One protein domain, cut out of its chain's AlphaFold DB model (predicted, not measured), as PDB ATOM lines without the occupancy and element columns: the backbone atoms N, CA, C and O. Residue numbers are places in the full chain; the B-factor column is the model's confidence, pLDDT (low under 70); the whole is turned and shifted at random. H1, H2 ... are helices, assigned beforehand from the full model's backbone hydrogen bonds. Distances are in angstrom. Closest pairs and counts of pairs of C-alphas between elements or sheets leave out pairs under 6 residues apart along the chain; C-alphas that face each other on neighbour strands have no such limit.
ATOM      1  N   ILE A 140     222.211 187.966 199.141       75.62
ATOM      2  CA  ILE A 140     221.588 188.452 200.381       75.62
ATOM      3  C   ILE A 140     222.561 189.317 201.197       75.62
ATOM      4  O   ILE A 140     222.184 190.411 201.611       75.62
ATOM      5  N   VAL A 141     223.814 188.889 201.386       79.56
ATOM      6  CA  VAL A 141     224.778 189.650 202.205       79.56
ATOM      7  C   VAL A 141     225.190 190.969 201.534       79.56
ATOM      8  O   VAL A 141     225.070 192.010 202.183       79.56
ATOM      9  N   PRO A 142     225.557 191.002 200.236       78.56
ATOM     10  CA  PRO A 142     225.772 192.258 199.513       78.56
ATOM     11  C   PRO A 142     224.555 193.190 199.520       78.56
ATOM     12  O   PRO A 142     224.727 194.401 199.605       78.56
ATOM     13  N   LYS A 143     223.324 192.655 199.475       81.31
ATOM     14  CA  LYS A 143     222.095 193.461 199.602       81.31
ATOM     15  C   LYS A 143     222.019 194.167 200.950       81.31
ATOM     16  O   LYS A 143     221.761 195.364 200.969       81.31
ATOM     17  N   VAL A 144     222.263 193.463 202.053       86.50
ATOM     18  CA  VAL A 144     222.238 194.062 203.398       86.50
ATOM     19  C   VAL A 144     223.297 195.162 203.521       86.50
ATOM     20  O   VAL A 144     222.985 196.272 203.941       86.50
ATOM     21  N   TRP A 145     224.525 194.903 203.067       86.44
ATOM     22  CA  TRP A 145     225.597 195.905 203.067       86.44
ATOM     23  C   TRP A 145     225.303 197.107 202.162       86.44
ATOM     24  O   TRP A 145     225.591 198.238 202.542       86.44
ATOM     25  N   ALA A 146     224.665 196.893 201.009       86.38
ATOM     26  CA  ALA A 146     224.192 197.973 200.150       86.38
ATOM     27  C   ALA A 146     223.158 198.868 200.852       86.38
ATOM     28  O   ALA A 146     223.207 200.087 200.693       86.38
ATOM     29  N   TYR A 147     222.249 198.292 201.649       85.94
ATOM     30  CA  TYR A 147     221.308 199.071 202.459       85.94
ATOM     31  C   TYR A 147     222.030 199.909 203.517       85.94
ATOM     32  O   TYR A 147     221.759 201.104 203.612       85.94
ATOM     33  N   PHE A 148     222.991 199.332 204.249       88.56
ATOM     34  CA  PHE A 148     223.820 200.086 205.199       88.56
ATOM     35  C   PHE A 148     224.595 201.221 204.519       88.56
ATOM     36  O   PHE A 148     224.582 202.349 205.009       88.56
ATOM     37  N   GLY A 149     225.215 200.951 203.368       88.06
ATOM     38  CA  GLY A 149     225.941 201.952 202.589       88.06
ATOM     39  C   GLY A 149     225.054 203.112 202.158       88.06
ATOM     40  O   GLY A 149     225.421 204.264 202.358       88.06
ATOM     41  N   MET A 150     223.856 202.823 201.642       85.38
ATOM     42  CA  MET A 150     222.890 203.861 201.271       85.38
ATOM     43  C   MET A 150     222.400 204.670 202.472       85.38
ATOM     44  O   MET A 150     222.256 205.883 202.362       85.38
ATOM     45  N   THR A 151     222.163 204.019 203.610       87.31
ATOM     46  CA  THR A 151     221.761 204.684 204.854       87.31
ATOM     47  C   THR A 151     222.838 205.663 205.322       87.31
ATOM     48  O   THR A 151     222.560 206.849 205.480       87.31
ATOM     49  N   PHE A 152     224.088 205.221 205.469       88.75
ATOM     50  CA  PHE A 152     225.164 206.117 205.899       88.75
ATOM     51  C   PHE A 152     225.491 207.203 204.870       88.75
ATOM     52  O   PHE A 152     225.811 208.327 205.249       88.75
ATOM     53  N   PHE A 153     225.373 206.902 203.577       85.94
ATOM     54  CA  PHE A 153     225.537 207.890 202.516       85.94
ATOM     55  C   PHE A 153     224.508 209.020 202.634       85.94
ATOM     56  O   PHE A 153     224.879 210.192 202.670       85.94
ATOM     57  N   LEU A 154     223.219 208.675 202.745       83.38
ATOM     58  CA  LEU A 154     222.150 209.663 202.914       83.38
ATOM     59  C   LEU A 154     222.345 210.470 204.196       83.38
ATOM     60  O   LEU A 154     222.195 211.686 204.170       83.38
ATOM     61  N   PHE A 155     222.753 209.817 205.286       88.06
ATOM     62  CA  PHE A 155     223.087 210.497 206.532       88.06
ATOM     63  C   PHE A 155     224.186 211.552 206.340       88.06
ATOM     64  O   PHE A 155     223.991 212.696 206.736       88.06
ATOM     65  N   LEU A 156     225.311 211.203 205.705       84.75
ATOM     66  CA  LEU A 156     226.431 212.128 205.486       84.75
ATOM     67  C   LEU A 156     226.072 213.282 204.549       84.75
ATOM     68  O   LEU A 156     226.499 214.412 204.778       84.75
ATOM     69  N   VAL A 157     225.288 213.008 203.504       79.31
ATOM     70  CA  VAL A 157     224.770 214.046 202.609       79.31
ATOM     71  C   VAL A 157     223.881 215.007 203.385       79.31
ATOM     72  O   VAL A 157     224.112 216.205 203.320       79.31
ATOM     73  N   SER A 158     222.899 214.503 204.137       81.56
ATOM     74  CA  SER A 158     222.002 215.340 204.942       81.56
ATOM     75  C   SER A 158     222.739 216.088 206.046       81.56
ATOM     76  O   SER A 158     222.361 217.205 206.370       81.56
ATOM     77  N   PHE A 159     223.803 215.493 206.586       83.94
ATOM     78  CA  PHE A 159     224.645 216.105 207.598       83.94
ATOM     79  C   PHE A 159     225.446 217.296 207.069       83.94
ATOM     80  O   PHE A 159     225.505 218.314 207.739       83.94
ATOM     81  N   LYS A 160     226.026 217.222 205.862       77.00
ATOM     82  CA  LYS A 160     226.788 218.339 205.263       77.00
ATOM     83  C   LYS A 160     225.910 219.540 204.855       77.00
ATOM     84  O   LYS A 160     226.433 220.521 204.331       77.00
ATOM     85  N   MET A 161     224.593 219.464 205.035       74.62
ATOM     86  CA  MET A 161     223.644 220.454 204.527       74.62
ATOM     87  C   MET A 161     223.339 221.532 205.557       74.62
ATOM     88  O   MET A 161     222.975 221.234 206.692       74.62
ATOM     89  N   ASP A 162     223.391 222.792 205.129       72.06
ATOM     90  CA  ASP A 162     222.982 223.914 205.966       72.06
ATOM     91  C   ASP A 162     221.467 224.169 205.860       72.06
ATOM     92  O   ASP A 162     220.911 224.463 204.793       72.06
ATOM     93  N   LEU A 163     220.784 224.066 207.002       73.38
ATOM     94  CA  LEU A 163     219.350 224.310 207.149       73.38
ATOM     95  C   LEU A 163     218.931 225.737 206.768       73.38
ATOM     96  O   LEU A 163     217.802 225.939 206.310       73.38
ATOM     97  N   THR A 164     219.810 226.721 206.954       70.50
ATOM     98  CA  THR A 164     219.521 228.133 206.654       70.50
ATOM     99  C   THR A 164     219.348 228.352 205.148       70.50
ATOM    100  O   THR A 164     218.350 228.933 204.705       70.50
ATOM    101  N   VAL A 165     220.246 227.766 204.353       67.56
ATOM    102  CA  VAL A 165     220.221 227.771 202.884       67.56
ATOM    103  C   VAL A 165     218.961 227.076 202.360       67.56
ATOM    104  O   VAL A 165     218.280 227.598 201.472       67.56
ATOM    105  N   ILE A 166     218.591 225.933 202.950       70.75
ATOM    106  CA  ILE A 166     217.371 225.199 202.585       70.75
ATOM    107  C   ILE A 166     216.129 226.043 202.863       70.75
ATOM    108  O   ILE A 166     215.282 226.181 201.984       70.75
ATOM    109  N   ARG A 167     216.009 226.631 204.063       72.69
ATOM    110  CA  ARG A 167     214.834 227.429 204.458       72.69
ATOM    111  C   ARG A 167     214.585 228.581 203.491       72.69
ATOM    112  O   ARG A 167     213.444 228.836 203.112       72.69
ATOM    113  N   LYS A 168     215.653 229.252 203.079       66.69
ATOM    114  CA  LYS A 168     215.590 230.419 202.203       66.69
ATOM    115  C   LYS A 168     215.224 230.073 200.763       66.69
ATOM    116  O   LYS A 168     214.449 230.790 200.133       66.69
ATOM    117  N   ASN A 169     215.722 228.942 200.269       66.94
ATOM    118  CA  ASN A 169     215.486 228.479 198.902       66.94
ATOM    119  C   ASN A 169     214.313 227.486 198.783       66.94
ATOM    120  O   ASN A 169     213.982 227.060 197.677       66.94
ATOM    121  N   MET A 170     213.623 227.165 199.885       69.44
ATOM    122  CA  MET A 170     212.570 226.143 199.943       69.44
ATOM    123  C   MET A 170     211.433 226.385 198.945       69.44
ATOM    124  O   MET A 170     210.960 225.437 198.326       69.44
ATOM    125  N   LYS A 171     211.013 227.644 198.737       69.12
ATOM    126  CA  LYS A 171     209.959 227.982 197.758       69.12
ATOM    127  C   LYS A 171     210.376 227.641 196.324       69.12
ATOM    128  O   LYS A 171     209.566 227.121 195.563       69.12
ATOM    129  N   LYS A 172     211.643 227.901 195.979       66.94
ATOM    130  CA  LYS A 172     212.213 227.583 194.664       66.94
ATOM    131  C   LYS A 172     212.368 226.069 194.497       66.94
ATOM    132  O   LYS A 172     211.928 225.522 193.491       66.94
ATOM    133  N   GLY A 173     212.899 225.392 195.520       65.38
ATOM    134  CA  GLY A 173     213.088 223.939 195.528       65.38
ATOM    135  C   GLY A 173     211.780 223.146 195.476       65.38
ATOM    136  O   GLY A 173     211.696 222.164 194.743       65.38
ATOM    137  N   LEU A 174     210.729 223.594 196.179       65.50
ATOM    138  CA  LEU A 174     209.400 222.966 196.167       65.50
ATOM    139  C   LEU A 174     208.780 222.956 194.763       65.50
ATOM    140  O   LEU A 174     208.120 221.990 194.389       65.50
ATOM    141  N   MET A 175     209.018 223.994 193.960       62.38
ATOM    142  CA  MET A 175     208.517 224.043 192.588       62.38
ATOM    143  C   MET A 175     209.231 223.024 191.680       62.38
ATOM    144  O   MET A 175     208.606 222.438 190.797       62.38
ATOM    145  N   THR A 176     210.512 222.738 191.937       63.56
ATOM    146  CA  THR A 176     211.298 221.727 191.207       63.56
ATOM    147  C   THR A 176     210.824 220.298 191.486       63.56
ATOM    148  O   THR A 176     210.919 219.434 190.612       63.56
ATOM    149  N   VAL A 177     210.263 220.046 192.675       62.19
ATOM    150  CA  VAL A 177     209.713 218.737 193.076       62.19
ATOM    151  C   VAL A 177     208.643 218.243 192.107       62.19
ATOM    152  O   VAL A 177     208.632 217.066 191.750       62.19
ATOM    153  N   PHE A 178     207.762 219.138 191.654       59.09
ATOM    154  CA  PHE A 178     206.678 218.791 190.732       59.09
ATOM    155  C   PHE A 178     207.188 218.342 189.354       59.09
ATOM    156  O   PHE A 178     206.472 217.650 188.633       59.09
ATOM    157  N   LEU A 179     208.425 218.706 188.995       56.78
ATOM    158  CA  LEU A 179     209.009 218.478 187.674       56.78
ATOM    159  C   LEU A 179     210.052 217.347 187.653       56.78
ATOM    160  O   LEU A 179     210.315 216.794 186.584       56.78
ATOM    161  N   SER A 180     210.648 216.959 188.793       58.78
ATOM    162  CA  SER A 180     211.631 215.865 188.810       58.78
ATOM    163  C   SER A 180     211.720 215.108 190.149       58.78
ATOM    164  O   SER A 180     211.990 215.686 191.196       58.78
ATOM    165  N   LEU A 181     211.568 213.778 190.095       58.69
ATOM    166  CA  LEU A 181     211.764 212.835 191.212       58.69
ATOM    167  C   LEU A 181     213.236 212.370 191.295       58.69
ATOM    168  O   LEU A 181     213.525 211.174 191.180       58.69
ATOM    169  N   THR A 182     214.198 213.298 191.358       59.75
ATOM    170  CA  THR A 182     215.611 212.969 191.090       59.75
ATOM    171  C   THR A 182     216.489 212.915 192.341       59.75
ATOM    172  O   THR A 182     216.647 213.904 193.038       59.75
ATOM    173  N   ARG A 183     217.187 211.787 192.531       55.66
ATOM    174  CA  ARG A 183     218.399 211.687 193.365       55.66
ATOM    175  C   ARG A 183     219.557 212.398 192.657       55.66
ATOM    176  O   ARG A 183     220.105 211.854 191.698       55.66
ATOM    177  N   PHE A 184     219.905 213.602 193.098       57.69
ATOM    178  CA  PHE A 184     221.049 214.379 192.606       57.69
ATOM    179  C   PHE A 184     222.260 214.501 193.568       57.69
ATOM    180  O   PHE A 184     223.349 214.781 193.065       57.69
ATOM    181  N   PRO A 185     222.185 214.243 194.896       55.50
ATOM    182  CA  PRO A 185     223.239 214.720 195.795       55.50
ATOM    183  C   PRO A 185     224.595 214.019 195.632       55.50
ATOM    184  O   PRO A 185     225.612 214.584 196.017       55.50
ATOM    185  N   ASN A 186     224.650 212.819 195.038       56.44
ATOM    186  CA  ASN A 186     225.912 212.083 194.905       56.44
ATOM    187  C   ASN A 186     226.936 212.785 194.006       56.44
ATOM    188  O   ASN A 186     228.119 212.802 194.319       56.44
ATOM    189  N   VAL A 187     226.496 213.396 192.903       59.97
ATOM    190  CA  VAL A 187     227.428 214.028 191.954       59.97
ATOM    191  C   VAL A 187     227.994 215.328 192.527       59.97
ATOM    192  O   VAL A 187     229.190 215.581 192.417       59.97
ATOM    193  N   THR A 188     227.157 216.132 193.187       56.78
ATOM    194  CA  THR A 188     227.598 217.360 193.868       56.78
ATOM    195  C   THR A 188     228.502 217.058 195.058       56.78
ATOM    196  O   THR A 188     229.446 217.804 195.305       56.78
ATOM    197  N   TYR A 189     228.239 215.950 195.759       55.31
ATOM    198  CA  TYR A 189     229.078 215.460 196.846       55.31
ATOM    199  C   TYR A 189     230.461 215.023 196.348       55.31
ATOM    200  O   TYR A 189     231.466 215.482 196.881       55.31
ATOM    201  N   GLU A 190     230.532 214.211 195.285       55.22
ATOM    202  CA  GLU A 190     231.805 213.734 194.716       55.22
ATOM    203  C   GLU A 190     232.707 214.867 194.207       55.22
ATOM    204  O   GLU A 190     233.931 214.746 194.251       55.22
ATOM    205  N   LEU A 191     232.123 215.964 193.719       55.09
ATOM    206  CA  LEU A 191     232.877 217.106 193.200       55.09
ATOM    207  C   LEU A 191     233.286 218.116 194.292       55.09
ATOM    208  O   LEU A 191     233.978 219.082 193.986       55.09
ATOM    209  N   ASN A 192     232.863 217.913 195.547       56.97
ATOM    210  CA  ASN A 192     233.097 218.804 196.692       56.97
ATOM    211  C   ASN A 192     232.695 220.280 196.453       56.97
ATOM    212  O   ASN A 192     233.189 221.189 197.110       56.97
ATOM    213  N   ILE A 193     231.761 220.532 195.526       56.25
ATOM    214  CA  ILE A 193     231.299 221.885 195.152       56.25
ATOM    215  C   ILE A 193     230.118 222.335 196.037       56.25
ATOM    216  O   ILE A 193     229.387 223.269 195.704       56.25
ATOM    217  N   LEU A 194     229.915 221.657 197.173       55.56
ATOM    218  CA  LEU A 194     228.785 221.808 198.099       55.56
ATOM    219  C   LEU A 194     228.670 223.232 198.669       55.56
ATOM    220  O   LEU A 194     227.565 223.679 198.962       55.56
ATOM    221  N   ALA A 195     229.798 223.939 198.787       47.16
ATOM    222  CA  ALA A 195     229.859 225.307 199.297       47.16
ATOM    223  C   ALA A 195     229.533 226.382 198.243       47.16
ATOM    224  O   ALA A 195     229.182 227.497 198.618       47.16
ATOM    225  N   SER A 196     229.621 226.067 196.945       56.69
ATOM    226  CA  SER A 196     229.341 227.040 195.877       56.69
ATOM    227  C   SER A 196     227.856 227.372 195.770       56.69
ATOM    228  O   SER A 196     227.011 226.539 196.091       56.69
ATOM    229  N   ASP A 197     227.529 228.530 195.201       56.06
ATOM    230  CA  ASP A 197     226.145 228.946 194.943       56.06
ATOM    231  C   ASP A 197     225.369 227.923 194.095       56.06
ATOM    232  O   ASP A 197     224.207 227.620 194.374       56.06
ATOM    233  N   LEU A 198     226.030 227.318 193.099       60.69
ATOM    234  CA  LEU A 198     225.464 226.248 192.268       60.69
ATOM    235  C   LEU A 198     225.220 224.967 193.074       60.69
ATOM    236  O   LEU A 198     224.186 224.316 192.914       60.69
ATOM    237  N   GLY A 199     226.156 224.621 193.960       63.41
ATOM    238  CA  GLY A 199     226.026 223.514 194.901       63.41
ATOM    239  C   GLY A 199     224.855 223.735 195.849       63.41
ATOM    240  O   GLY A 199     223.965 222.894 195.917       63.41
ATOM    241  N   GLN A 200     224.788 224.894 196.501       65.88
ATOM    242  CA  GLN A 200     223.708 225.290 197.405       65.88
ATOM    243  C   GLN A 200     222.333 225.275 196.719       65.88
ATOM    244  O   GLN A 200     221.358 224.767 197.281       65.88
ATOM    245  N   LEU A 201     222.244 225.752 195.474       66.50
ATOM    246  CA  LEU A 201     221.021 225.706 194.672       66.50
ATOM    247  C   LEU A 201     220.603 224.254 194.361       66.50
ATOM    248  O   LEU A 201     219.447 223.875 194.573       66.50
ATOM    249  N   ALA A 202     221.545 223.413 193.928       70.75
ATOM    250  CA  ALA A 202     221.300 221.996 193.658       70.75
ATOM    251  C   ALA A 202     220.901 221.215 194.922       70.75
ATOM    252  O   ALA A 202     219.997 220.380 194.893       70.75
ATOM    253  N   MET A 203     221.528 221.518 196.054       69.31
ATOM    254  CA  MET A 203     221.248 220.919 197.360       69.31
ATOM    255  C   MET A 203     219.844 221.299 197.850       69.31
ATOM    256  O   MET A 203     219.066 220.438 198.267       69.31
ATOM    257  N   SER A 204     219.479 222.578 197.704       67.00
ATOM    258  CA  SER A 204     218.172 223.105 198.109       67.00
ATOM    259  C   SER A 204     216.993 222.576 197.281       67.00
ATOM    260  O   SER A 204     215.880 222.496 197.799       67.00
ATOM    261  N   SER A 205     217.219 222.171 196.024       70.00
ATOM    262  CA  SER A 205     216.195 221.526 195.184       70.00
ATOM    263  C   SER A 205     216.125 220.009 195.386       70.00
ATOM    264  O   SER A 205     215.043 219.423 195.321       70.00
ATOM    265  N   SER A 206     217.255 219.373 195.704       71.94
ATOM    266  CA  SER A 206     217.342 217.918 195.865       71.94
ATOM    267  C   SER A 206     216.609 217.411 197.104       71.94
ATOM    268  O   SER A 206     215.819 216.476 196.988       71.94
ATOM    269  N   ILE A 207     216.806 218.027 198.275       73.31
ATOM    270  CA  ILE A 207     216.235 217.513 199.536       73.31
ATOM    271  C   ILE A 207     214.698 217.473 199.516       73.31
ATOM    272  O   ILE A 207     214.137 216.419 199.831       73.31
ATOM    273  N   PRO A 208     213.987 218.550 199.115       73.00
ATOM    274  CA  PRO A 208     212.537 218.487 198.977       73.00
ATOM    275  C   PRO A 208     212.125 217.390 197.991       73.00
ATOM    276  O   PRO A 208     211.229 216.602 198.286       73.00
ATOM    277  N   SER A 209     212.816 217.270 196.852       70.44
ATOM    278  CA  SER A 209     212.490 216.255 195.845       70.44
ATOM    279  C   SER A 209     212.628 214.827 196.377       70.44
ATOM    280  O   SER A 209     211.804 213.974 196.048       70.44
ATOM    281  N   GLU A 210     213.605 214.566 197.251       73.88
ATOM    282  CA  GLU A 210     213.773 213.266 197.897       73.88
ATOM    283  C   GLU A 210     212.640 212.997 198.889       73.88
ATOM    284  O   GLU A 210     212.029 211.931 198.826       73.88
ATOM    285  N   PHE A 211     212.283 213.974 199.727       74.44
ATOM    286  CA  PHE A 211     211.161 213.860 200.662       74.44
ATOM    287  C   PHE A 211     209.846 213.502 199.948       74.44
ATOM    288  O   PHE A 211     209.180 212.528 200.305       74.44
ATOM    289  N   PHE A 212     209.502 214.235 198.886       75.12
ATOM    290  CA  PHE A 212     208.284 213.982 198.115       75.12
ATOM    291  C   PHE A 212     208.358 212.704 197.273       75.12
ATOM    292  O   PHE A 212     207.341 212.034 197.102       75.12
ATOM    293  N   SER A 213     209.541 212.315 196.785       72.25
ATOM    294  CA  SER A 213     209.723 211.028 196.101       72.25
ATOM    295  C   SER A 213     209.426 209.854 197.027       72.25
ATOM    296  O   SER A 213     208.747 208.908 196.626       72.25
ATOM    297  N   TRP A 214     209.894 209.918 198.274       73.38
ATOM    298  CA  TRP A 214     209.605 208.898 199.276       73.38
ATOM    299  C   TRP A 214     208.143 208.918 199.707       73.38
ATOM    300  O   TRP A 214     207.525 207.856 199.763       73.38
ATOM    301  N   LEU A 215     207.554 210.102 199.897       74.00
ATOM    302  CA  LEU A 215     206.121 210.242 200.156       74.00
ATOM    303  C   LEU A 215     205.287 209.604 199.033       74.00
ATOM    304  O   LEU A 215     204.355 208.852 199.304       74.00
ATOM    305  N   TRP A 216     205.662 209.823 197.771       75.75
ATOM    306  CA  TRP A 216     204.996 209.218 196.616       75.75
ATOM    307  C   TRP A 216     205.111 207.688 196.600       75.75
ATOM    308  O   TRP A 216     204.162 206.989 196.239       75.75
ATOM    309  N   VAL A 217     206.263 207.143 197.002       72.88
ATOM    310  CA  VAL A 217     206.453 205.691 197.151       72.88
ATOM    311  C   VAL A 217     205.546 205.135 198.246       72.88
ATOM    312  O   VAL A 217     204.869 204.139 197.991       72.88
ATOM    313  N   VAL A 218     205.475 205.790 199.409       72.19
ATOM    314  CA  VAL A 218     204.580 205.401 200.511       72.19
ATOM    315  C   VAL A 218     203.129 205.418 200.038       72.19
ATOM    316  O   VAL A 218     202.456 204.397 200.129       72.19
ATOM    317  N   ILE A 219     202.677 206.506 199.404       75.12
ATOM    318  CA  ILE A 219     201.318 206.619 198.850       75.12
ATOM    319  C   ILE A 219     201.023 205.480 197.871       75.12
ATOM    320  O   ILE A 219     199.948 204.890 197.921       75.12
ATOM    321  N   ARG A 220     201.970 205.121 196.996       70.88
ATOM    322  CA  ARG A 220     201.781 204.031 196.028       70.88
ATOM    323  C   ARG A 220     201.661 202.663 196.700       70.88
ATOM    324  O   ARG A 220     200.864 201.839 196.252       70.88
ATOM    325  N   ILE A 221     202.475 202.403 197.722       69.38
ATOM    326  CA  ILE A 221     202.426 201.159 198.501       69.38
ATOM    327  C   ILE A 221     201.097 201.081 199.247       69.38
ATOM    328  O   ILE A 221     200.419 200.059 199.180       69.38
ATOM    329  N   SER A 222     200.691 202.177 199.885       72.31
ATOM    330  CA  SER A 222     199.452 202.252 200.648       72.31
ATOM    331  C   SER A 222     198.209 202.215 199.750       72.31
ATOM    332  O   SER A 222     197.225 201.592 200.120       72.31
ATOM    333  N   TYR A 223     198.254 202.768 198.532       69.25
ATOM    334  CA  TYR A 223     197.168 202.647 197.546       69.25
ATOM    335  C   TYR A 223     196.955 201.201 197.080       69.25
ATOM    336  O   TYR A 223     195.847 200.806 196.731       69.25
ATOM    337  N   ARG A 224     198.015 200.383 197.070       68.06
ATOM    338  CA  ARG A 224     197.906 198.953 196.748       68.06
ATOM    339  C   ARG A 224     197.358 198.105 197.896       68.06
ATOM    340  O   ARG A 224     197.078 196.930 197.665       68.06
ATOM    341  N   GLN A 225     197.226 198.651 199.103       68.25
ATOM    342  CA  GLN A 225     196.618 197.949 200.229       68.25
ATOM    343  C   GLN A 225     195.098 198.138 200.208       68.25
ATOM    344  O   GLN A 225     194.591 199.249 200.132       68.25
ATOM    345  N   THR A 226     194.361 197.034 200.310       57.97
ATOM    346  CA  THR A 226     192.900 196.976 200.132       57.97
ATOM    347  C   THR A 226     192.093 197.632 201.270       57.97
ATOM    348  O   THR A 226     190.877 197.743 201.161       57.97
ATOM    349  N   MET A 227     192.733 198.074 202.365       64.81
ATOM    350  CA  MET A 227     192.066 198.567 203.582       64.81
ATOM    351  C   MET A 227     192.459 200.018 203.921       64.81
ATOM    352  O   MET A 227     193.630 200.312 204.156       64.81
ATOM    353  N   SER A 228     191.462 200.906 204.041       68.00
ATOM    354  CA  SER A 228     191.629 202.359 204.273       68.00
ATOM    355  C   SER A 228     192.335 202.728 205.595       68.00
ATOM    356  O   SER A 228     193.065 203.714 205.669       68.00
ATOM    357  N   ILE A 229     192.196 201.904 206.639       73.50
ATOM    358  CA  ILE A 229     192.745 202.182 207.983       73.50
ATOM    359  C   ILE A 229     194.284 202.120 208.004       73.50
ATOM    360  O   ILE A 229     194.936 202.900 208.696       73.50
ATOM    361  N   HIS A 230     194.892 201.225 207.221       75.56
ATOM    362  CA  HIS A 230     196.354 201.124 207.147       75.56
ATOM    363  C   HIS A 230     196.977 202.302 206.390       75.56
ATOM    364  O   HIS A 230     198.088 202.718 206.709       75.56
ATOM    365  N   PHE A 231     196.240 202.889 205.441       71.88
ATOM    366  CA  PHE A 231     196.660 204.081 204.709       71.88
ATOM    367  C   PHE A 231     196.751 205.306 205.630       71.88
ATOM    368  O   PHE A 231     197.788 205.968 205.686       71.88
ATOM    369  N   THR A 232     195.694 205.583 206.400       78.94
ATOM    370  CA  THR A 232     195.668 206.727 207.327       78.94
ATOM    371  C   THR A 232     196.640 206.540 208.492       78.94
ATOM    372  O   THR A 232     197.345 207.483 208.857       78.94
ATOM    373  N   GLY A 233     196.761 205.316 209.019       81.31
ATOM    374  CA  GLY A 233     197.732 204.976 210.060       81.31
ATOM    375  C   GLY A 233     199.193 205.138 209.617       81.31
ATOM    376  O   GLY A 233     200.008 205.656 210.383       81.31
ATOM    377  N   ALA A 234     199.532 204.765 208.377       76.81
ATOM    378  CA  ALA A 234     200.882 204.943 207.832       76.81
ATOM    379  C   ALA A 234     201.252 206.431 207.716       76.81
ATOM    380  O   ALA A 234     202.313 206.848 208.167       76.81
ATOM    381  N   ILE A 235     200.354 207.272 207.199       80.00
ATOM    382  CA  ILE A 235     200.626 208.713 207.083       80.00
ATOM    383  C   ILE A 235     200.785 209.346 208.472       80.00
ATOM    384  O   ILE A 235     201.762 210.054 208.716       80.00
ATOM    385  N   LEU A 236     199.887 209.050 209.414       86.50
ATOM    386  CA  LEU A 236     199.940 209.640 210.753       86.50
ATOM    387  C   LEU A 236     201.204 209.234 211.526       86.50
ATOM    388  O   LEU A 236     201.835 210.077 212.162       86.50
ATOM    389  N   SER A 237     201.614 207.966 211.427       87.50
ATOM    390  CA  SER A 237     202.840 207.473 212.067       87.50
ATOM    391  C   SER A 237     204.108 208.096 211.475       87.50
ATOM    392  O   SER A 237     205.026 208.417 212.231       87.50
ATOM    393  N   THR A 238     204.152 208.370 210.164       82.44
ATOM    394  CA  THR A 238     205.283 209.107 209.564       82.44
ATOM    395  C   THR A 238     205.386 210.541 210.065       82.44
ATOM    396  O   THR A 238     206.474 210.980 210.434       82.44
ATOM    397  N   VAL A 239     204.265 211.265 210.141       86.25
ATOM    398  CA  VAL A 239     204.239 212.642 210.656       86.25
ATOM    399  C   VAL A 239     204.654 212.665 212.126       86.25
ATOM    400  O   VAL A 239     205.514 213.459 212.504       86.25
ATOM    401  N   PHE A 240     204.111 211.757 212.939       89.81
ATOM    402  CA  PHE A 240     204.475 211.631 214.350       89.81
ATOM    403  C   PHE A 240     205.974 211.373 214.536       89.81
ATOM    404  O   PHE A 240     206.612 212.011 215.369       89.81
ATOM    405  N   PHE A 241     206.562 210.489 213.730       88.25
ATOM    406  CA  PHE A 241     207.987 210.178 213.805       88.25
ATOM    407  C   PHE A 241     208.884 211.372 213.446       88.25
ATOM    408  O   PHE A 241     209.883 211.615 214.123       88.25
ATOM    409  N   ILE A 242     208.506 212.167 212.441       87.00
ATOM    410  CA  ILE A 242     209.230 213.398 212.090       87.00
ATOM    411  C   ILE A 242     209.133 214.421 213.228       87.00
ATOM    412  O   ILE A 242     210.144 215.009 213.609       87.00
ATOM    413  N   LEU A 243     207.945 214.605 213.812       89.38
ATOM    414  CA  LEU A 243     207.758 215.494 214.964       89.38
ATOM    415  C   LEU A 243     208.574 215.020 216.172       89.38
ATOM    416  O   LEU A 243     209.242 215.828 216.807       89.38
ATOM    417  N   PHE A 244     208.595 213.718 216.453       90.62
ATOM    418  CA  PHE A 244     209.415 213.140 217.516       90.62
ATOM    419  C   PHE A 244     210.909 213.438 217.312       90.62
ATOM    420  O   PHE A 244     211.589 213.889 218.233       90.62
ATOM    421  N   ILE A 245     211.418 213.267 216.092       88.31
ATOM    422  CA  ILE A 245     212.806 213.598 215.757       88.31
ATOM    423  C   ILE A 245     213.084 215.106 215.961       88.31
ATOM    424  O   ILE A 245     214.097 215.480 216.558       88.31
ATOM    425  N   LEU A 246     212.166 215.986 215.546       86.62
ATOM    426  CA  LEU A 246     212.322 217.441 215.670       86.62
ATOM    427  C   LEU A 246     212.193 217.972 217.106       86.62
ATOM    428  O   LEU A 246     212.875 218.938 217.438       86.62
ATOM    429  N   PHE A 247     211.329 217.385 217.936       89.69
ATOM    430  CA  PHE A 247     211.022 217.893 219.279       89.69
ATOM    431  C   PHE A 247     211.717 217.136 220.413       89.69
ATOM    432  O   PHE A 247     211.927 217.729 221.463       89.69
ATOM    433  N   ALA A 248     212.096 215.869 220.234       90.19
ATOM    434  CA  ALA A 248     212.802 215.095 221.259       90.19
ATOM    435  C   ALA A 248     214.293 214.947 220.936       90.19
ATOM    436  O   ALA A 248     215.150 215.232 221.773       90.19
ATOM    437  N   VAL A 249     214.624 214.538 219.707       88.56
ATOM    438  CA  VAL A 249     216.013 214.210 219.348       88.56
ATOM    439  C   VAL A 249     216.855 215.465 219.114       88.56
ATOM    440  O   VAL A 249     217.985 215.546 219.593       88.56
ATOM    441  N   ARG A 250     216.303 216.482 218.443       86.56
ATOM    442  CA  ARG A 250     216.996 217.762 218.228       86.56
ATOM    443  C   ARG A 250     217.460 218.445 219.519       86.56
ATOM    444  O   ARG A 250     218.657 218.733 219.599       86.56
ATOM    445  N   PRO A 251     216.601 218.702 220.526       86.69
ATOM    446  CA  PRO A 251     217.071 219.330 221.756       86.69
ATOM    447  C   PRO A 251     218.052 218.432 222.508       86.69
ATOM    448  O   PRO A 251     219.020 218.947 223.054       86.69
ATOM    449  N   LEU A 252     217.889 217.103 222.474       85.81
ATOM    450  CA  LEU A 252     218.850 216.181 223.084       85.81
ATOM    451  C   LEU A 252     220.254 216.334 222.475       85.81
ATOM    452  O   LEU A 252     221.235 216.439 223.210       85.81
ATOM    453  N   ILE A 253     220.359 216.399 221.143       82.56
ATOM    454  CA  ILE A 253     221.638 216.593 220.446       82.56
ATOM    455  C   ILE A 253     222.226 217.971 220.760       82.56
ATOM    456  O   ILE A 253     223.417 218.064 221.041       82.56
ATOM    457  N   GLN A 254     221.411 219.029 220.771       78.94
ATOM    458  CA  GLN A 254     221.867 220.381 221.118       78.94
ATOM    459  C   GLN A 254     222.350 220.469 222.573       78.94
ATOM    460  O   GLN A 254     223.393 221.054 222.844       78.94
ATOM    461  N   MET A 255     221.653 219.824 223.511       78.75
ATOM    462  CA  MET A 255     222.082 219.741 224.909       78.75
ATOM    463  C   MET A 255     223.411 219.003 225.059       78.75
ATOM    464  O   MET A 255     224.247 219.394 225.873       78.75
ATOM    465  N   LEU A 256     223.616 217.931 224.291       76.06
ATOM    466  CA  LEU A 256     224.874 217.191 224.299       76.06
ATOM    467  C   LEU A 256     226.010 217.983 223.638       76.06
ATOM    468  O   LEU A 256     227.131 217.950 224.141       76.06
ATOM    469  N   ALA A 257     225.716 218.719 222.565       70.62
ATOM    470  CA  ALA A 257     226.672 219.591 221.891       70.62
ATOM    471  C   ALA A 257     227.136 220.733 222.807       70.62
ATOM    472  O   ALA A 257     228.334 220.964 222.923       70.62
ATOM    473  N   ASN A 258     226.219 221.367 223.544       71.69
ATOM    474  CA  ASN A 258     226.544 222.461 224.466       71.69
ATOM    475  C   ASN A 258     227.340 222.002 225.704       71.69
ATOM    476  O   ASN A 258     227.989 222.812 226.356       71.69
ATOM    477  N   LYS A 259     227.297 220.708 226.052       71.31
ATOM    478  CA  LYS A 259     228.116 220.119 227.130       71.31
ATOM    479  C   LYS A 259     229.518 219.712 226.670       71.31
ATOM    480  O   LYS A 259     230.332 219.312 227.505       71.31
ATOM    481  N   ALA A 260     229.805 219.761 225.369       64.94
ATOM    482  CA  ALA A 260     231.138 219.484 224.858       64.94
ATOM    483  C   ALA A 260     232.043 220.709 225.109       64.94
ATOM    484  O   ALA A 260     231.696 221.806 224.682       64.94
ATOM    485  N   PRO A 261     233.191 220.563 225.801       59.59
ATOM    486  CA  PRO A 261     234.087 221.686 226.067       59.59
ATOM    487  C   PRO A 261     234.662 222.247 224.760       59.59
ATOM    488  O   PRO A 261     235.242 221.500 223.965       59.59
ATOM    489  N   GLU A 262     234.526 223.559 224.558       55.12
ATOM    490  CA  GLU A 262     235.059 224.269 223.392       55.12
ATOM    491  C   GLU A 262     236.576 224.035 223.263       55.12
ATOM    492  O   GLU A 262     237.342 224.207 224.212       55.12
ATOM    493  N   GLY A 263     237.021 223.573 222.089       55.69
ATOM    494  CA  GLY A 263     238.444 223.399 221.768       55.69
ATOM    495  C   GLY A 263     239.083 222.044 222.112       55.69
ATOM    496  O   GLY A 263     240.267 221.860 221.822       55.69
ATOM    497  N   LYS A 264     238.347 221.066 222.666       60.62
ATOM    498  CA  LYS A 264     238.822 219.667 222.788       60.62
ATOM    499  C   LYS A 264     238.186 218.775 221.712       60.62
ATOM    500  O   LYS A 264     237.012 218.973 221.397       60.62
ATOM    501  N   PRO A 265     238.911 217.780 221.154       60.56
ATOM    502  CA  PRO A 265     238.301 216.817 220.244       60.56
ATOM    503  C   PRO A 265     237.147 216.120 220.963       60.56
ATOM    504  O   PRO A 265     237.287 215.662 222.103       60.56
ATOM    505  N   VAL A 266     235.987 216.074 220.309       67.56
ATOM    506  CA  VAL A 266     234.807 215.391 220.835       67.56
ATOM    507  C   VAL A 266     235.195 213.937 221.116       67.56
ATOM    508  O   VAL A 266     235.821 213.286 220.278       67.56
ATOM    509  N   LYS A 267     234.850 213.422 222.304       71.44
ATOM    510  CA  LYS A 267     235.119 212.019 222.652       71.44
ATOM    511  C   LYS A 267     234.543 211.116 221.562       71.44
ATOM    512  O   LYS A 267     233.390 211.289 221.176       71.44
ATOM    513  N   GLU A 268     235.314 210.122 221.122       78.06
ATOM    514  CA  GLU A 268     234.927 209.212 220.028       78.06
ATOM    515  C   GLU A 268     233.573 208.531 220.267       78.06
ATOM    516  O   GLU A 268     232.813 208.290 219.331       78.06
ATOM    517  N   VAL A 269     233.234 208.320 221.539       81.06
ATOM    518  CA  VAL A 269     231.935 207.812 221.994       81.06
ATOM    519  C   VAL A 269     230.766 208.608 221.403       81.06
ATOM    520  O   VAL A 269     229.760 208.019 221.030       81.06
ATOM    521  N   PHE A 270     230.887 209.931 221.258       80.12
ATOM    522  CA  PHE A 270     229.819 210.768 220.712       80.12
ATOM    523  C   PHE A 270     229.570 210.519 219.222       80.12
ATOM    524  O   PHE A 270     228.424 210.407 218.794       80.12
ATOM    525  N   VAL A 271     230.645 210.363 218.444       81.50
ATOM    526  CA  VAL A 271     230.574 210.027 217.014       81.50
ATOM    527  C   VAL A 271     229.896 208.668 216.833       81.50
ATOM    528  O   VAL A 271     228.996 208.525 216.007       81.50
ATOM    529  N   VAL A 272     230.266 207.684 217.660       86.38
ATOM    530  CA  VAL A 272     229.638 206.356 217.654       86.38
ATOM    531  C   VAL A 272     228.156 206.444 218.028       86.38
ATOM    532  O   VAL A 272     227.330 205.850 217.340       86.38
ATOM    533  N   MET A 273     227.791 207.220 219.055       86.12
ATOM    534  CA  MET A 273     226.386 207.420 219.439       86.12
ATOM    535  C   MET A 273     225.551 208.029 218.306       86.12
ATOM    536  O   MET A 273     224.428 207.583 218.082       86.12
ATOM    537  N   ILE A 274     226.093 208.997 217.559       88.56
ATOM    538  CA  ILE A 274     225.411 209.590 216.401       88.56
ATOM    539  C   ILE A 274     225.200 208.557 215.292       88.56
ATOM    540  O   ILE A 274     224.090 208.431 214.777       88.56
ATOM    541  N   LEU A 275     226.241 207.799 214.931       87.69
ATOM    542  CA  LEU A 275     226.150 206.784 213.878       87.69
ATOM    543  C   LEU A 275     225.164 205.667 214.250       87.69
ATOM    544  O   LEU A 275     224.371 205.238 213.412       87.69
ATOM    545  N   VAL A 276     225.160 205.234 215.514       91.00
ATOM    546  CA  VAL A 276     224.166 204.284 216.037       91.00
ATOM    547  C   VAL A 276     222.765 204.901 216.016       91.00
ATOM    548  O   VAL A 276     221.820 204.246 215.582       91.00
ATOM    549  N   GLY A 277     222.622 206.170 216.399       90.25
ATOM    550  CA  GLY A 277     221.362 206.909 216.311       90.25
ATOM    551  C   GLY A 277     220.812 206.980 214.884       90.25
ATOM    552  O   GLY A 277     219.616 206.778 214.683       90.25
ATOM    553  N   ALA A 278     221.671 207.182 213.880       89.94
ATOM    554  CA  ALA A 278     221.281 207.150 212.471       89.94
ATOM    555  C   ALA A 278     220.761 205.764 212.045       89.94
ATOM    556  O   ALA A 278     219.764 205.677 211.326       89.94
ATOM    557  N   LEU A 279     221.371 204.675 212.532       90.94
ATOM    558  CA  LEU A 279     220.887 203.310 212.289       90.94
ATOM    559  C   LEU A 279     219.544 203.030 212.971       90.94
ATOM    560  O   LEU A 279     218.657 202.456 212.346       90.94
ATOM    561  N   ILE A 280     219.364 203.458 214.223       91.75
ATOM    562  CA  ILE A 280     218.079 203.350 214.933       91.75
ATOM    563  C   ILE A 280     217.008 204.149 214.181       91.75
ATOM    564  O   ILE A 280     215.909 203.645 213.959       91.75
ATOM    565  N   GLY A 281     217.337 205.359 213.722       89.25
ATOM    566  CA  GLY A 281     216.456 206.178 212.892       89.25
ATOM    567  C   GLY A 281     216.047 205.475 211.593       89.25
ATOM    568  O   GLY A 281     214.873 205.520 211.228       89.25
ATOM    569  N   ALA A 282     216.978 204.775 210.935       88.50
ATOM    570  CA  ALA A 282     216.683 203.948 209.763       88.50
ATOM    571  C   ALA A 282     215.700 202.817 210.101       88.50
ATOM    572  O   ALA A 282     214.672 202.681 209.443       88.50
ATOM    573  N   LEU A 283     215.985 202.057 211.163       90.00
ATOM    574  CA  LEU A 283     215.162 200.929 211.602       90.00
ATOM    575  C   LEU A 283     213.735 201.363 211.951       90.00
ATOM    576  O   LEU A 283     212.776 200.760 211.476       90.00
ATOM    577  N   LEU A 284     213.585 202.432 212.738       88.81
ATOM    578  CA  LEU A 284     212.274 202.982 213.094       88.81
ATOM    579  C   LEU A 284     211.512 203.467 211.858       88.81
ATOM    580  O   LEU A 284     210.315 203.218 211.741       88.81
ATOM    581  N   SER A 285     212.205 204.097 210.906       85.44
ATOM    582  CA  SER A 285     211.586 204.547 209.657       85.44
ATOM    583  C   SER A 285     211.100 203.384 208.780       85.44
ATOM    584  O   SER A 285     210.019 203.465 208.197       85.44
ATOM    585  N   ASP A 286     211.832 202.267 208.767       84.00
ATOM    586  CA  ASP A 286     211.446 201.058 208.037       84.00
ATOM    587  C   ASP A 286     210.263 200.335 208.702       84.00
ATOM    588  O   ASP A 286     209.371 199.871 207.991       84.00
ATOM    589  N   PHE A 287     210.181 200.301 210.041       84.25
ATOM    590  CA  PHE A 287     209.007 199.764 210.753       84.25
ATOM    591  C   PHE A 287     207.718 200.521 210.423       84.25
ATOM    592  O   PHE A 287     206.649 199.920 210.337       84.25
ATOM    593  N   ILE A 288     207.824 201.833 210.216       80.31
ATOM    594  CA  ILE A 288     206.706 202.701 209.828       80.31
ATOM    595  C   ILE A 288     206.353 202.529 208.336       80.31
ATOM    596  O   ILE A 288     205.253 202.871 207.904       80.31
ATOM    597  N   GLY A 289     207.266 201.981 207.529       71.81
ATOM    598  CA  GLY A 289     207.130 201.891 206.073       71.81
ATOM    599  C   GLY A 289     207.571 203.158 205.328       71.81
ATOM    600  O   GLY A 289     207.387 203.251 204.114       71.81
ATOM    601  N   ALA A 290     208.187 204.114 206.027       68.12
ATOM    602  CA  ALA A 290     208.776 205.335 205.482       68.12
ATOM    603  C   ALA A 290     210.278 205.145 205.246       68.12
ATOM    604  O   ALA A 290     211.113 205.639 206.002       68.12
ATOM    605  N   LEU A 291     210.608 204.404 204.185       66.12
ATOM    606  CA  LEU A 291     211.970 203.947 203.903       66.12
ATOM    607  C   LEU A 291     212.996 205.098 203.969       66.12
ATOM    608  O   LEU A 291     212.920 206.053 203.196       66.12
ATOM    609  N   GLN A 292     213.964 204.985 204.884       72.00
ATOM    610  CA  GLN A 292     215.124 205.882 205.061       72.00
ATOM    611  C   GLN A 292     214.836 207.356 205.429       72.00
ATOM    612  O   GLN A 292     215.782 208.136 205.558       72.00
ATOM    613  N   ILE A 293     213.581 207.760 205.670       79.50
ATOM    614  CA  ILE A 293     213.244 209.155 206.028       79.50
ATOM    615  C   ILE A 293     213.879 209.560 207.366       79.50
ATOM    616  O   ILE A 293     214.384 210.675 207.503       79.50
ATOM    617  N   GLY A 294     213.919 208.646 208.340       84.69
ATOM    618  CA  GLY A 294     214.492 208.929 209.662       84.69
ATOM    619  C   GLY A 294     215.964 209.321 209.606       84.69
ATOM    620  O   GLY A 294     216.411 210.183 210.353       84.69
ATOM    621  N   VAL A 295     216.706 208.740 208.667       88.00
ATOM    622  CA  VAL A 295     218.143 208.969 208.483       88.00
ATOM    623  C   VAL A 295     218.420 210.369 207.944       88.00
ATOM    624  O   VAL A 295     219.336 211.043 208.412       88.00
ATOM    625  N   LEU A 296     217.595 210.815 206.994       83.75
ATOM    626  CA  LEU A 296     217.692 212.137 206.382       83.75
ATOM    627  C   LEU A 296     217.444 213.239 207.419       83.75
ATOM    628  O   LEU A 296     218.239 214.169 207.539       83.75
ATOM    629  N   PHE A 297     216.383 213.110 208.223       86.19
ATOM    630  CA  PHE A 297     216.094 214.081 209.283       86.19
ATOM    631  C   PHE A 297     217.125 214.041 210.416       86.19
ATOM    632  O   PHE A 297     217.484 215.096 210.933       86.19
ATOM    633  N   MET A 298     217.650 212.860 210.764       87.56
ATOM    634  CA  MET A 298     218.744 212.747 211.733       87.56
ATOM    635  C   MET A 298     220.008 213.470 211.263       87.56
ATOM    636  O   MET A 298     220.616 214.175 212.059       87.56
ATOM    637  N   GLY A 299     220.382 213.349 209.985       87.06
ATOM    638  CA  GLY A 299     221.516 214.089 209.426       87.06
ATOM    639  C   GLY A 299     221.292 215.603 209.444       87.06
ATOM    640  O   GLY A 299     222.170 216.340 209.869       87.06
ATOM    641  N   LEU A 300     220.093 216.057 209.068       82.44
ATOM    642  CA  LEU A 300     219.762 217.481 208.949       82.44
ATOM    643  C   LEU A 300     219.698 218.228 210.298       82.44
ATOM    644  O   LEU A 300     219.871 219.442 210.357       82.44
ATOM    645  N   ILE A 301     219.388 217.518 211.383       84.44
ATOM    646  CA  ILE A 301     219.205 218.107 212.718       84.44
ATOM    647  C   ILE A 301     220.524 218.378 213.432       84.44
ATOM    648  O   ILE A 301     220.581 219.257 214.298       84.44
ATOM    649  N   ILE A 302     221.567 217.618 213.106       85.06
ATOM    650  CA  ILE A 302     222.871 217.784 213.736       85.06
ATOM    651  C   ILE A 302     223.493 219.067 213.168       85.06
ATOM    652  O   ILE A 302     223.614 219.197 211.951       85.06
ATOM    653  N   PRO A 303     223.897 220.027 214.016       71.00
ATOM    654  CA  PRO A 303     224.527 221.249 213.539       71.00
ATOM    655  C   PRO A 303     225.874 220.933 212.867       71.00
ATOM    656  O   PRO A 303     226.698 220.210 213.426       71.00
ATOM    657  N   THR A 304     226.124 221.523 211.698       64.25
ATOM    658  CA  THR A 304     227.359 221.376 210.895       64.25
ATOM    659  C   THR A 304     228.601 222.035 211.508       64.25
ATOM    660  O   THR A 304     229.673 222.012 210.906       64.25
ATOM    661  N   GLY A 305     228.489 222.618 212.703       64.06
ATOM    662  CA  GLY A 305     229.557 223.388 213.336       64.06
ATOM    663  C   GLY A 305     230.819 222.577 213.663       64.06
ATOM    664  O   GLY A 305     230.777 221.391 214.010       64.06
ATOM    665  N   THR A 306     231.967 223.249 213.612       63.28
ATOM    666  CA  THR A 306     233.213 222.777 214.233       63.28
ATOM    667  C   THR A 306     233.056 222.763 215.759       63.28
ATOM    668  O   THR A 306     232.487 223.716 216.289       63.28
ATOM    669  N   PRO A 307     233.558 221.755 216.501       65.69
ATOM    670  CA  PRO A 307     234.438 220.653 216.080       65.69
ATOM    671  C   PRO A 307     233.705 219.350 215.701       65.69
ATOM    672  O   PRO A 307     234.333 218.360 215.322       65.69
ATOM    673  N   LEU A 308     232.383 219.304 215.851       71.75
ATOM    674  CA  LEU A 308     231.629 218.056 215.768       71.75
ATOM    675  C   LEU A 308     231.468 217.555 214.334       71.75
ATOM    676  O   LEU A 308     231.605 216.363 214.065       71.75
ATOM    677  N   GLY A 309     231.188 218.472 213.410       71.62
ATOM    678  CA  GLY A 309     230.931 218.099 212.029       71.62
ATOM    679  C   GLY A 309     232.165 217.660 211.270       71.62
ATOM    680  O   GLY A 309     232.122 216.657 210.563       71.62
ATOM    681  N   THR A 310     233.286 218.347 211.473       73.56
ATOM    682  CA  THR A 310     234.552 217.994 210.824       73.56
ATOM    683  C   THR A 310     235.042 216.624 211.278       73.56
ATOM    684  O   THR A 310     235.355 215.784 210.442       73.56
ATOM    685  N   THR A 311     234.987 216.334 212.582       77.62
ATOM    686  CA  THR A 311     235.404 215.028 213.123       77.62
ATOM    687  C   THR A 311     234.527 213.865 212.651       77.62
ATOM    688  O   THR A 311     235.036 212.772 212.399       77.62
ATOM    689  N   LEU A 312     233.215 214.079 212.497       81.00
ATOM    690  CA  LEU A 312     232.301 213.073 211.951       81.00
ATOM    691  C   LEU A 312     232.588 212.806 210.470       81.00
ATOM    692  O   LEU A 312     232.655 211.647 210.060       81.00
ATOM    693  N   ILE A 313     232.779 213.865 209.681       82.44
ATOM    694  CA  ILE A 313     233.068 213.772 208.247       82.44
ATOM    695  C   ILE A 313     234.407 213.062 208.021       82.44
ATOM    696  O   ILE A 313     234.438 212.056 207.318       82.44
ATOM    697  N   GLU A 314     235.480 213.503 208.682       80.69
ATOM    698  CA  GLU A 314     236.824 212.920 208.553       80.69
ATOM    699  C   GLU A 314     236.849 211.417 208.855       80.69
ATOM    700  O   GLU A 314     237.523 210.651 208.165       80.69
ATOM    701  N   LYS A 315     236.094 210.970 209.868       82.88
ATOM    702  CA  LYS A 315     236.082 209.561 210.284       82.88
ATOM    703  C   LYS A 315     235.124 208.689 209.474       82.88
ATOM    704  O   LYS A 315     235.435 207.525 209.226       82.88
ATOM    705  N   ALA A 316     233.954 209.201 209.096       84.88
ATOM    706  CA  ALA A 316     232.907 208.393 208.471       84.88
ATOM    707  C   ALA A 316     232.942 208.429 206.938       84.88
ATOM    708  O   ALA A 316     232.656 207.409 206.313       84.88
ATOM    709  N   GLU A 317     233.301 209.558 206.318       84.25
ATOM    710  CA  GLU A 317     233.210 209.741 204.863       84.25
ATOM    711  C   GLU A 317     234.044 208.713 204.103       84.25
ATOM    712  O   GLU A 317     233.518 208.027 203.227       84.25
ATOM    713  N   PHE A 318     235.309 208.531 204.485       83.75
ATOM    714  CA  PHE A 318     236.184 207.578 203.807       83.75
ATOM    715  C   PHE A 318     235.643 206.144 203.885       83.75
ATOM    716  O   PHE A 318     235.543 205.454 202.872       83.75
ATOM    717  N   ILE A 319     235.235 205.703 205.078       85.25
ATOM    718  CA  ILE A 319     234.731 204.340 205.297       85.25
ATOM    719  C   ILE A 319     233.450 204.114 204.491       85.25
ATOM    720  O   ILE A 319     233.305 203.104 203.800       85.25
ATOM    721  N   VAL A 320     232.512 205.058 204.560       86.50
ATOM    722  CA  VAL A 320     231.226 204.927 203.880       86.50
ATOM    723  C   VAL A 320     231.428 204.922 202.371       86.50
ATOM    724  O   VAL A 320     230.955 203.995 201.723       86.50
ATOM    725  N   MET A 321     232.163 205.888 201.818       80.69
ATOM    726  CA  MET A 321     232.281 206.080 200.369       80.69
ATOM    727  C   MET A 321     233.176 205.040 199.689       80.69
ATOM    728  O   MET A 321     232.825 204.545 198.620       80.69
ATOM    729  N   GLU A 322     234.314 204.686 200.292       79.81
ATOM    730  CA  GLU A 322     235.310 203.814 199.652       79.81
ATOM    731  C   GLU A 322     235.125 202.330 200.011       79.81
ATOM    732  O   GLU A 322     235.503 201.464 199.221       79.81
ATOM    733  N   VAL A 323     234.524 202.004 201.167       81.38
ATOM    734  CA  VAL A 323     234.368 200.606 201.622       81.38
ATOM    735  C   VAL A 323     232.928 200.114 201.497       81.38
ATOM    736  O   VAL A 323     232.686 199.090 200.861       81.38
ATOM    737  N   ILE A 324     231.955 200.815 202.084       84.50
ATOM    738  CA  ILE A 324     230.582 200.294 202.239       84.50
ATOM    739  C   ILE A 324     229.724 200.565 200.993       84.50
ATOM    740  O   ILE A 324     229.020 199.681 200.497       84.50
ATOM    741  N   PHE A 325     229.786 201.784 200.462       82.88
ATOM    742  CA  PHE A 325     228.955 202.255 199.356       82.88
ATOM    743  C   PHE A 325     229.165 201.511 198.023       82.88
ATOM    744  O   PHE A 325     228.173 201.281 197.331       82.88
ATOM    745  N   PRO A 326     230.366 201.022 197.651       80.62
ATOM    746  CA  PRO A 326     230.551 200.234 196.430       80.62
ATOM    747  C   PRO A 326     229.642 199.000 196.332       80.62
ATOM    748  O   PRO A 326     229.241 198.613 195.232       80.62
ATOM    749  N   MET A 327     229.235 198.421 197.467       80.50
ATOM    750  CA  MET A 327     228.323 197.271 197.493       80.50
ATOM    751  C   MET A 327     226.939 197.605 196.938       80.50
ATOM    752  O   MET A 327     226.287 196.748 196.337       80.50
TER     753      MET A 327
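This is residues 140 to 327 of the 634 residues of the protein "Na_H_Exchanger domain-containing protein" of Punica granatum (UniProt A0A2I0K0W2). What shape do these helices make? The longest helix, H5, and H6 run antiparallel along the long axis, short H7 packs on both near the middle of the domain, and the side-by-side pair H1 and H8 packs on this core through H1. H4 meets the beginning of H5 in a V, and H2 and H3 pack on H4 toward the open end of the V, while residues 224 to 229 stick out at its tip. What is the make-up? The printed part has 188 residues and is all helix, with eight named helices, H1 to H8 in chain order, and no named strand. It is compact, with a radius of gyration of the C-alphas of 17.0 A, yet elongated, spanning 56 by 36 by 34 A.

Where is the longest helix? H5, residues 228 to 258, measures 45.1 A from C-alpha 228 at (191.629, 202.359, 204.273) to C-alpha 258. Where are the others? H6 is residues 268 to 288, 30.7 A; H7 is 293 to 301; H4 is 197 to 223, 39.2 A. H1 is residues 140 to 159, 28.7 A, from C-alpha 140 at (221.588, 188.452, 200.381); H2 is 163 to 177, H3 is 185 to 190, and H8 is 308 to 324, ending at C-alpha 324 at (230.582, 200.294, 202.239).

What touches H5? H6 forms a helical hairpin with it, at a shallow tilt of 11 degrees, the closest C-alphas being those of Ser 237 and Ile 288, 6.5 A apart. H7 touches H5 with closest C-alphas Arg 250 and Ile 301, 5.9 A apart, and H4 touches it with residues 219 to 223 alone, closest C-alphas Ser 222 and Phe 231, 5.3 A apart. What lies farther out? H1 touches H7, closest C-alphas Phe 159 and Gly 299 at 4.1 A, and H8 touches H1, closest C-alphas Gly 149 and Ile 324 at 4.9 A, at a shallow tilt of 28 degrees, opposite ways. H4 touches H2, closest C-alphas Gly 173 and Ser 205 at 3.9 A, and H3, closest C-alphas Thr 188 and Gly 199 at 6.4 A. How do the backbones run? Every O i to N i+4 pair is within hydrogen-bond range in H1, H3, H6 and H7, against 8 of 11 in H2, 22 of 23 in H4, 25 of 27 in H5 and 11 of 13 in H8.

How far does it reach? The two C-alphas farthest apart are those of Thr 226 and Gly 263, 56.9 A. Are there cuts or long links? The printed part has no cut and no long link. Where is confidence low? The model's pLDDT is under 70 in 57 printed residues, among them 168 to 201, and H3 has a mean of 57.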